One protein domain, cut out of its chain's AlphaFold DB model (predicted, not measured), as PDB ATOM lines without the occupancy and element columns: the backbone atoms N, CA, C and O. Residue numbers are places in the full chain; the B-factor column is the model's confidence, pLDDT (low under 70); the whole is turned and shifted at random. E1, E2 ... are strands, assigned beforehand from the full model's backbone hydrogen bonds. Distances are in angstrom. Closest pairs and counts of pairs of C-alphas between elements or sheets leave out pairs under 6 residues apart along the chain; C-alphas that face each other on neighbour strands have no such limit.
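AT A GLANCE: This is residues 3 to 72 of the 85 residues of an uncharacterized protein of Planctomycetes bacterium Pan216 (UniProt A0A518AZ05). The domain is a single twisted slab of six antiparallel strands laid side by side, the chain going back and forth from E1 at one edge to E6 at the other, with nothing but hairpin loops at the strand ends. No named helix covers either face of the sheet. The printed part has 70 residues with six named strands, E1 to E6 in chain order, and the sheet's order is the same, E1 - E2 - E3 - E4 - E5 - E6. The class is all strand, and the whole is loose, with a radius of gyration of the C-alphas of 13.8 A and spans of 45 by 27 by 17 A.

IN THESE COORDINATES: E1, residues 3 to 8, begins at C-alpha 3 at (-49.747, -40.588, 35.169) and is 16.9 A long from first to last C-alpha. E2, residues 11 to 20, is the longest strand, 28.0 A. E3, residues 26 to 32, spans 17.3 A. E4, residues 40 to 48, spans 24.1 A and begins at C-alpha 40 at (-58.786, -49.530, 28.804). E5, residues 54 to 61, spans 20.8 A. E6, residues 66 to 71, spans 13.5 A and ends at C-alpha 71 at (-40.913, -54.202, 13.812).

HOW THE PARTS SIT: The six strands form a meander, each strand the antiparallel neighbour of the one before. E1, an edge strand, forms a hairpin with E2 at 175 degrees between their directions, and N 6 and O 14 are 2.8 A apart, within hydrogen-bond range. E2 and E3 are a hairpin at 162 degrees; the C-alphas of Val 16 and Arg 31 face each other at 4.6 A, and N 17 and O 30 are within hydrogen-bond range at 2.9 A. E3 and E4 are a hairpin at 173 degrees, with N 29 and O 44 within hydrogen-bond range at 2.8 A. E4 and E5 are a hairpin at 168 degrees, with N 45 and O 58 within hydrogen-bond range at 2.9 A. E5 and the other edge strand, E6, are a hairpin at 176 degrees, with N 59 and O 68 within hydrogen-bond range at 2.8 A. The edge strands E1 and E6 are apart, and so are, for instance, E2 and E5. The sheet is twisted, its C-alphas lying up to 6.0 A off the best plane through them.

THE WHOLE: The outline is elongated, and the two C-alphas farthest apart, those of Pro 9 and Thr 50, are 45.8 A apart. The centre of E3 is nearest to the mean of the C-alphas, at 2.1 A, and that of E1 is farthest, at 14.9 A. The link from E3 to E4, seven residues, is short; the other four links are tight. The printed part has no cut. The mean pLDDT of the printed part is 97.6, and no printed residue is under 70.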
ATOM      1  N   ARG A   3     -48.321 -40.656  35.510       98.38
ATOM      2  CA  ARG A   3     -49.747 -40.588  35.169       98.38
ATOM      3  C   ARG A   3     -50.151 -39.180  34.775       98.38
ATOM      4  O   ARG A   3     -49.798 -38.224  35.460       98.38
ATOM      5  N   VAL A   4     -50.956 -39.078  33.723       98.44
ATOM      6  CA  VAL A   4     -51.640 -37.846  33.326       98.44
ATOM      7  C   VAL A   4     -53.138 -38.107  33.301       98.44
ATOM      8  O   VAL A   4     -53.596 -39.096  32.733       98.44
ATOM      9  N   THR A   5     -53.913 -37.216  33.908       98.38
ATOM     10  CA  THR A   5     -55.376 -37.253  33.886       98.38
ATOM     11  C   THR A   5     -55.925 -35.994  33.232       98.38
ATOM     12  O   THR A   5     -55.302 -34.932  33.264       98.38
ATOM     13  N   GLN A   6     -57.101 -36.107  32.623       98.31
ATOM     14  CA  GLN A   6     -57.863 -34.963  32.149       98.31
ATOM     15  C   GLN A   6     -59.317 -35.101  32.599       98.31
ATOM     16  O   GLN A   6     -59.930 -36.145  32.386       98.31
ATOM     17  N   SER A   7     -59.852 -34.038  33.193       98.00
ATOM     18  CA  SER A   7     -61.241 -33.911  33.641       98.00
ATOM     19  C   SER A   7     -61.658 -32.433  33.658       98.00
ATOM     20  O   SER A   7     -60.810 -31.545  33.540       98.00
ATOM     21  N   GLY A   8     -62.961 -32.161  33.774       97.25
ATOM     22  CA  GLY A   8     -63.509 -30.808  33.900       97.25
ATOM     23  C   GLY A   8     -64.825 -30.603  33.140       97.25
ATOM     24  O   GLY A   8     -65.297 -31.517  32.459       97.25
ATOM     25  N   PRO A   9     -65.435 -29.407  33.233       97.44
ATOM     26  CA  PRO A   9     -66.675 -29.095  32.524       97.44
ATOM     27  C   PRO A   9     -66.535 -29.319  31.014       97.44
ATOM     28  O   PRO A   9     -65.605 -28.808  30.395       97.44
ATOM     29  N   ASN A  10     -67.471 -30.067  30.422       96.31
ATOM     30  CA  ASN A  10     -67.486 -30.429  28.996       96.31
ATOM     31  C   ASN A  10     -66.256 -31.220  28.506       96.31
ATOM     32  O   ASN A  10     -66.027 -31.317  27.301       96.31
ATOM     33  N   VAL A  11     -65.476 -31.813  29.415       96.75
ATOM     34  CA  VAL A  11     -64.333 -32.662  29.077       96.75
ATOM     35  C   VAL A  11     -64.588 -34.068  29.596       96.75
ATOM     36  O   VAL A  11     -64.695 -34.283  30.801       96.75
ATOM     37  N   ALA A  12     -64.649 -35.039  28.683       96.94
ATOM     38  CA  ALA A  12     -64.713 -36.443  29.066       96.94
ATOM     39  C   ALA A  12     -63.453 -36.835  29.847       96.94
ATOM     40  O   ALA A  12     -62.322 -36.553  29.412       96.94
ATOM     41  N   GLU A  13     -63.678 -37.495  30.980       98.25
ATOM     42  CA  GLU A  13     -62.623 -38.021  31.829       98.25
ATOM     43  C   GLU A  13     -61.747 -39.009  31.068       98.25
ATOM     44  O   GLU A  13     -62.224 -39.850  30.306       98.25
ATOM     45  N   LYS A  14     -60.440 -38.891  31.265       98.06
ATOM     46  CA  LYS A  14     -59.471 -39.826  30.704       98.06
ATOM     47  C   LYS A  14     -58.174 -39.793  31.472       98.06
ATOM     48  O   LYS A  14     -57.824 -38.803  32.119       98.06
ATOM     49  N   ARG A  15     -57.437 -40.882  31.337       98.56
ATOM     50  CA  ARG A  15     -56.156 -41.101  31.990       98.56
ATOM     51  C   ARG A  15     -55.193 -41.754  31.017       98.56
ATOM     52  O   ARG A  15     -55.594 -42.585  30.205       98.56
ATOM     53  N   VAL A  16     -53.927 -41.382  31.114       98.75
ATOM     54  CA  VAL A  16     -52.824 -42.063  30.444       98.75
ATOM     55  C   VAL A  16     -51.774 -42.404  31.482       98.75
ATOM     56  O   VAL A  16     -51.360 -41.540  32.260       98.75
ATOM     57  N   ASP A  17     -51.355 -43.657  31.471       98.81
ATOM     58  CA  ASP A  17     -50.283 -44.170  32.300       98.81
ATOM     59  C   ASP A  17     -49.070 -44.497  31.431       98.81
ATOM     60  O   ASP A  17     -49.200 -45.116  30.377       98.81
ATOM     61  N   PHE A  18     -47.897 -44.060  31.882       98.81
ATOM     62  CA  PHE A  18     -46.614 -44.260  31.224       98.81
ATOM     63  C   PHE A  18     -45.706 -45.096  32.120       98.81
ATOM     64  O   PHE A  18     -45.426 -44.727  33.269       98.81
ATOM     65  N   GLU A  19     -45.214 -46.201  31.586       98.75
ATOM     66  CA  GLU A  19     -44.218 -47.052  32.219       98.75
ATOM     67  C   GLU A  19     -42.878 -46.933  31.509       98.75
ATOM     68  O   GLU A  19     -42.819 -46.630  30.317       98.75
ATOM     69  N   TYR A  20     -41.807 -47.139  32.272       98.56
ATOM     70  CA  TYR A  20     -40.443 -46.945  31.809       98.56
ATOM     71  C   TYR A  20     -39.547 -48.077  32.298       98.56
ATOM     72  O   TYR A  20     -39.776 -48.621  33.382       98.56
ATOM     73  N   ASP A  21     -38.506 -48.379  31.532       97.81
ATOM     74  CA  ASP A  21     -37.422 -49.255  31.957       97.81
ATOM     75  C   ASP A  21     -36.427 -48.532  32.888       97.81
ATOM     76  O   ASP A  21     -36.593 -47.362  33.250       97.81
ATOM     77  N   GLY A  22     -35.363 -49.236  33.288       97.62
ATOM     78  CA  GLY A  22     -34.335 -48.702  34.186       97.62
ATOM     79  C   GLY A  22     -33.496 -47.554  33.610       97.62
ATOM     80  O   GLY A  22     -32.788 -46.900  34.372       97.62
ATOM     81  N   VAL A  23     -33.568 -47.295  32.300       97.25
ATOM     82  CA  VAL A  23     -32.843 -46.209  31.618       97.25
ATOM     83  C   VAL A  23     -33.773 -45.101  31.109       97.25
ATOM     84  O   VAL A  23     -33.313 -44.152  30.478       97.25
ATOM     85  N   GLY A  24     -35.069 -45.174  31.430       97.81
ATOM     86  CA  GLY A  24     -36.057 -44.136  31.134       97.81
ATOM     87  C   GLY A  24     -36.708 -44.241  29.755       97.81
ATOM     88  O   GLY A  24     -37.346 -43.282  29.318       97.81
ATOM     89  N   GLN A  25     -36.577 -45.372  29.063       98.56
ATOM     90  CA  GLN A  25     -37.296 -45.633  27.813       98.56
ATOM     91  C   GLN A  25     -38.697 -46.162  28.127       98.56
ATOM     92  O   GLN A  25     -38.883 -46.834  29.137       98.56
ATOM     93  N   PHE A  26     -39.700 -45.854  27.298       98.62
ATOM     94  CA  PHE A  26     -41.069 -46.320  27.542       98.62
ATOM     95  C   PHE A  26     -41.151 -47.835  27.416       98.62
ATOM     96  O   PHE A  26     -40.721 -48.356  26.408       98.62
ATOM     97  N   THR A  27     -41.771 -48.540  28.351       98.56
ATOM     98  CA  THR A  27     -42.077 -49.976  28.185       98.56
ATOM     99  C   THR A  27     -43.528 -50.183  27.772       98.56
ATOM    100  O   THR A  27     -43.829 -50.995  26.895       98.56
ATOM    101  N   GLN A  28     -44.429 -49.397  28.365       98.62
ATOM    102  CA  GLN A  28     -45.863 -49.481  28.140       98.62
ATOM    103  C   GLN A  28     -46.530 -48.109  28.277       98.62
ATOM    104  O   GLN A  28     -46.147 -47.289  29.114       98.62
ATOM    105  N   ILE A  29     -47.538 -47.859  27.442       98.75
ATOM    106  CA  ILE A  29     -48.438 -46.711  27.562       98.75
ATOM    107  C   ILE A  29     -49.880 -47.200  27.486       98.75
ATOM    108  O   ILE A  29     -50.327 -47.635  26.422       98.75
ATOM    109  N   ASP A  30     -50.618 -47.038  28.581       98.81
ATOM    110  CA  ASP A  30     -52.031 -47.401  28.670       98.81
ATOM    111  C   ASP A  30     -52.915 -46.156  28.693       98.81
ATOM    112  O   ASP A  30     -52.666 -45.199  29.428       98.81
ATOM    113  N   ARG A  31     -53.959 -46.155  27.861       98.62
ATOM    114  CA  ARG A  31     -54.921 -45.053  27.729       98.62
ATOM    115  C   ARG A  31     -56.294 -45.531  28.167       98.62
ATOM    116  O   ARG A  31     -56.781 -46.530  27.641       98.62
ATOM    117  N   TYR A  32     -56.934 -44.787  29.058       98.81
ATOM    118  CA  TYR A  32     -58.212 -45.137  29.672       98.81
ATOM    119  C   TYR A  32     -59.261 -44.050  29.446       98.81
ATOM    120  O   TYR A  32     -58.931 -42.861  29.393       98.81
ATOM    121  N   SER A  33     -60.529 -44.455  29.371       98.50
ATOM    122  CA  SER A  33     -61.688 -43.553  29.273       98.50
ATOM    123  C   SER A  33     -62.316 -43.215  30.630       98.50
ATOM    124  O   SER A  33     -63.467 -42.799  30.688       98.50
ATOM    125  N   ASP A  34     -61.587 -43.439  31.722       98.25
ATOM    126  CA  ASP A  34     -61.971 -43.045  33.076       98.25
ATOM    127  C   ASP A  34     -60.728 -42.730  33.921       98.25
ATOM    128  O   ASP A  34     -59.598 -43.069  33.553       98.25
ATOM    129  N   LEU A  35     -60.930 -42.068  35.062       98.25
ATOM    130  CA  LEU A  35     -59.840 -41.714  35.978       98.25
ATOM    131  C   LEU A  35     -59.368 -42.893  36.848       98.25
ATOM    132  O   LEU A  35     -58.203 -42.926  37.265       98.25
ATOM    133  N   ALA A  36     -60.240 -43.871  37.105       97.81
ATOM    134  CA  ALA A  36     -59.944 -45.043  37.928       97.81
ATOM    135  C   ALA A  36     -58.939 -46.001  37.254       97.81
ATOM    136  O   ALA A  36     -58.211 -46.715  37.946       97.81
ATOM    137  N   GLY A  37     -58.795 -45.933  35.928       97.19
ATOM    138  CA  GLY A  37     -57.950 -46.818  35.125       97.19
ATOM    139  C   GLY A  37     -58.600 -48.176  34.871       97.19
ATOM    140  O   GLY A  37     -57.899 -49.182  34.813       97.19
ATOM    141  N   THR A  38     -59.930 -48.222  34.778       97.62
ATOM    142  CA  THR A  38     -60.682 -49.480  34.630       97.62
ATOM    143  C   THR A  38     -61.047 -49.806  33.183       97.62
ATOM    144  O   THR A  38     -60.974 -50.959  32.767       97.62
ATOM    145  N   ASN A  39     -61.392 -48.796  32.389       98.12
ATOM    146  CA  ASN A  39     -61.832 -48.924  31.008       98.12
ATOM    147  C   ASN A  39     -60.663 -48.607  30.082       98.12
ATOM    148  O   ASN A  39     -60.440 -47.456  29.693       98.12
ATOM    149  N   LEU A  40     -59.886 -49.639  29.755       98.38
ATOM    150  CA  LEU A  40     -58.786 -49.530  28.804       98.38
ATOM    151  C   LEU A  40     -59.333 -49.242  27.398       98.38
ATOM    152  O   LEU A  40     -60.208 -49.942  26.898       98.38
ATOM    153  N   VAL A  41     -58.783 -48.224  26.745       98.31
ATOM    154  CA  VAL A  41     -59.103 -47.844  25.361       98.31
ATOM    155  C   VAL A  41     -58.055 -48.396  24.405       98.31
ATOM    156  O   VAL A  41     -58.393 -48.945  23.354       98.31
ATOM    157  N   ALA A  42     -56.781 -48.252  24.766       98.50
ATOM    158  CA  ALA A  42     -55.664 -48.766  23.990       98.50
ATOM    159  C   ALA A  42     -54.419 -48.930  24.860       98.50
ATOM    160  O   ALA A  42     -54.165 -48.099  25.735       98.50
ATOM    161  N   SER A  43     -53.614 -49.938  24.539       98.69
ATOM    162  CA  SER A  43     -52.284 -50.151  25.109       98.69
ATOM    163  C   SER A  43     -51.224 -50.096  24.012       98.69
ATOM    164  O   SER A  43     -51.488 -50.395  22.842       98.69
ATOM    165  N   SER A  44     -50.035 -49.609  24.352       98.81
ATOM    166  CA  SER A  44     -48.878 -49.548  23.459       98.81
ATOM    167  C   SER A  44     -47.656 -50.116  24.161       98.81
ATOM    168  O   SER A  44     -47.260 -49.567  25.182       98.81
ATOM    169  N   THR A  45     -47.060 -51.170  23.610       98.69
ATOM    170  CA  THR A  45     -45.871 -51.828  24.174       98.69
ATOM    171  C   THR A  45     -44.666 -51.565  23.288       98.69
ATOM    172  O   THR A  45     -44.761 -51.682  22.064       98.69
ATOM    173  N   TYR A  46     -43.549 -51.215  23.913       98.56
ATOM    174  CA  TYR A  46     -42.308 -50.821  23.259       98.56
ATOM    175  C   TYR A  46     -41.216 -51.844  23.583       98.56
ATOM    176  O   TYR A  46     -41.050 -52.238  24.737       98.56
ATOM    177  N   GLY A  47     -40.476 -52.266  22.562       97.88
ATOM    178  CA  GLY A  47     -39.298 -53.115  22.698       97.88
ATOM    179  C   GLY A  47     -38.092 -52.463  22.038       97.88
ATOM    180  O   GLY A  47     -38.221 -51.845  20.977       97.88
ATOM    181  N   TYR A  48     -36.929 -52.615  22.657       97.25
ATOM    182  CA  TYR A  48     -35.685 -51.992  22.218       97.25
ATOM    183  C   TYR A  48     -34.586 -53.029  22.035       97.25
ATOM    184  O   TYR A  48     -34.529 -54.017  22.767       97.25
ATOM    185  N   ASP A  49     -33.695 -52.764  21.083       95.38
ATOM    186  CA  ASP A  49     -32.476 -53.546  20.914       95.38
ATOM    187  C   ASP A  49     -31.439 -53.219  22.005       95.38
ATOM    188  O   ASP A  49     -31.597 -52.306  22.821       95.38
ATOM    189  N   THR A  50     -30.322 -53.947  22.010       94.88
ATOM    190  CA  THR A  50     -29.240 -53.754  22.990       94.88
ATOM    191  C   THR A  50     -28.544 -52.392  22.894       94.88
ATOM    192  O   THR A  50     -27.795 -52.029  23.799       94.88
ATOM    193  N   LEU A  51     -28.778 -51.637  21.817       95.50
ATOM    194  CA  LEU A  51     -28.263 -50.283  21.615       95.50
ATOM    195  C   LEU A  51     -29.283 -49.208  22.036       95.50
ATOM    196  O   LEU A  51     -29.004 -48.020  21.878       95.50
ATOM    197  N   GLY A  52     -30.450 -49.601  22.561       95.75
ATOM    198  CA  GLY A  52     -31.516 -48.691  22.987       95.75
ATOM    199  C   GLY A  52     -32.318 -48.088  21.832       95.75
ATOM    200  O   GLY A  52     -32.955 -47.048  21.995       95.75
ATOM    201  N   ARG A  53     -32.273 -48.692  20.639       95.56
ATOM    202  CA  ARG A  53     -33.095 -48.266  19.497       95.56
ATOM    203  C   ARG A  53     -34.408 -49.032  19.503       95.56
ATOM    204  O   ARG A  53     -34.436 -50.201  19.870       95.56
ATOM    205  N   LEU A  54     -35.489 -48.384  19.070       96.56
ATOM    206  CA  LEU A  54     -36.803 -49.021  18.981       96.56
ATOM    207  C   LEU A  54     -36.757 -50.189  17.984       96.56
ATOM    208  O   LEU A  54     -36.551 -49.978  16.789       96.56
ATOM    209  N   GLU A  55     -36.971 -51.399  18.485       96.88
ATOM    210  CA  GLU A  55     -36.997 -52.638  17.704       96.88
ATOM    211  C   GLU A  55     -38.437 -53.070  17.410       96.88
ATOM    212  O   GLU A  55     -38.738 -53.545  16.311       96.88
ATOM    213  N   SER A  56     -39.353 -52.861  18.361       97.50
ATOM    214  CA  SER A  56     -40.770 -53.176  18.188       97.50
ATOM    215  C   SER A  56     -41.699 -52.170  18.866       97.50
ATOM    216  O   SER A  56     -41.392 -51.602  19.914       97.50
ATOM    217  N   LEU A  57     -42.862 -51.958  18.251       98.12
ATOM    218  CA  LEU A  57     -43.966 -51.188  18.812       98.12
ATOM    219  C   LEU A  57     -45.286 -51.862  18.447       98.12
ATOM    220  O   LEU A  57     -45.643 -51.938  17.271       98.12
ATOM    221  N   ALA A  58     -46.023 -52.318  19.452       98.38
ATOM    222  CA  ALA A  58     -47.346 -52.903  19.277       98.38
ATOM    223  C   ALA A  58     -48.416 -51.964  19.835       98.38
ATOM    224  O   ALA A  58     -48.326 -51.543  20.984       98.38
ATOM    225  N   HIS A  59     -49.444 -51.668  19.042       98.25
ATOM    226  CA  HIS A  59     -50.653 -50.983  19.491       98.25
ATOM    227  C   HIS A  59     -51.822 -51.960  19.505       98.25
ATOM    228  O   HIS A  59     -52.169 -52.533  18.469       98.25
ATOM    229  N   VAL A  60     -52.478 -52.095  20.653       98.62
ATOM    230  CA  VAL A  60     -53.692 -52.904  20.812       98.62
ATOM    231  C   VAL A  60     -54.837 -52.041  21.326       98.62
ATOM    232  O   VAL A  60     -54.620 -51.052  22.027       98.62
ATOM    233  N   ASN A  61     -56.066 -52.397  20.971       98.31
ATOM    234  CA  ASN A  61     -57.253 -51.772  21.546       98.31
ATOM    235  C   ASN A  61     -57.542 -52.316  22.961       98.31
ATOM    236  O   ASN A  61     -56.874 -53.232  23.436       98.31
ATOM    237  N   GLY A  62     -58.572 -51.781  23.618       96.81
ATOM    238  CA  GLY A  62     -58.995 -52.187  24.964       96.81
ATOM    239  C   GLY A  62     -59.364 -53.664  25.134       96.81
ATOM    240  O   GLY A  62     -59.359 -54.167  26.251       96.81
ATOM    241  N   SER A  63     -59.644 -54.380  24.042       97.25
ATOM    242  CA  SER A  63     -59.906 -55.828  24.044       97.25
ATOM    243  C   SER A  63     -58.661 -56.664  23.719       97.25
ATOM    244  O   SER A  63     -58.774 -57.870  23.514       97.25
ATOM    245  N   GLY A  64     -57.485 -56.038  23.604       95.81
ATOM    246  CA  GLY A  64     -56.223 -56.700  23.264       95.81
ATOM    247  C   GLY A  64     -56.041 -57.010  21.775       95.81
ATOM    248  O   GLY A  64     -55.060 -57.645  21.394       95.81
ATOM    249  N   ARG A  65     -56.949 -56.564  20.895       97.88
ATOM    250  CA  ARG A  65     -56.810 -56.779  19.449       97.88
ATOM    251  C   ARG A  65     -55.809 -55.788  18.871       97.88
ATOM    252  O   ARG A  65     -55.935 -54.583  19.090       97.88
ATOM    253  N   ALA A  66     -54.869 -56.289  18.074       97.31
ATOM    254  CA  ALA A  66     -53.903 -55.454  17.374       97.31
ATOM    255  C   ALA A  66     -54.599 -54.416  16.475       97.31
ATOM    256  O   ALA A  66     -55.469 -54.748  15.664       97.31
ATOM    257  N   ILE A  67     -54.201 -53.157  16.651       97.00
ATOM    258  CA  ILE A  67     -54.504 -52.035  15.759       97.00
ATOM    259  C   ILE A  67     -53.398 -51.955  14.711       97.00
ATOM    260  O   ILE A  67     -53.687 -51.911  13.519       97.00
ATOM    261  N   ASN A  68     -52.141 -51.951  15.164       97.38
ATOM    262  CA  ASN A  68     -50.975 -52.037  14.296       97.38
ATOM    263  C   ASN A  68     -49.740 -52.514  15.069       97.38
ATOM    264  O   ASN A  68     -49.638 -52.277  16.274       97.38
ATOM    265  N   THR A  69     -48.788 -53.111  14.357       95.56
ATOM    266  CA  THR A  69     -47.494 -53.522  14.911       95.56
ATOM    267  C   THR A  69     -46.379 -53.100  13.965       95.56
ATOM    268  O   THR A  69     -46.451 -53.353  12.765       95.56
ATOM    269  N   TYR A  70     -45.337 -52.486  14.515       95.69
ATOM    270  CA  TYR A  70     -44.117 -52.125  13.806       95.69
ATOM    271  C   TYR A  70     -42.964 -52.952  14.355       95.69
ATOM    272  O   TYR A  70     -42.815 -53.076  15.571       95.69
ATOM    273  N   VAL A  71     -42.145 -53.495  13.462       94.44
ATOM    274  CA  VAL A  71     -40.913 -54.202  13.812       94.44
ATOM    275  C   VAL A  71     -39.828 -53.704  12.877       94.44
ATOM    276  O   VAL A  71     -40.030 -53.656  11.660       94.44
ATOM    277  N   SER A  72     -38.686 -53.304  13.428       89.19
ATOM    278  CA  SER A  72     -37.538 -52.959  12.602       89.19
ATOM    279  C   SER A  72     -37.040 -54.218  11.897       89.19
ATOM    280  O   SER A  72     -36.654 -55.187  12.547       89.19
TER     281      SER A  72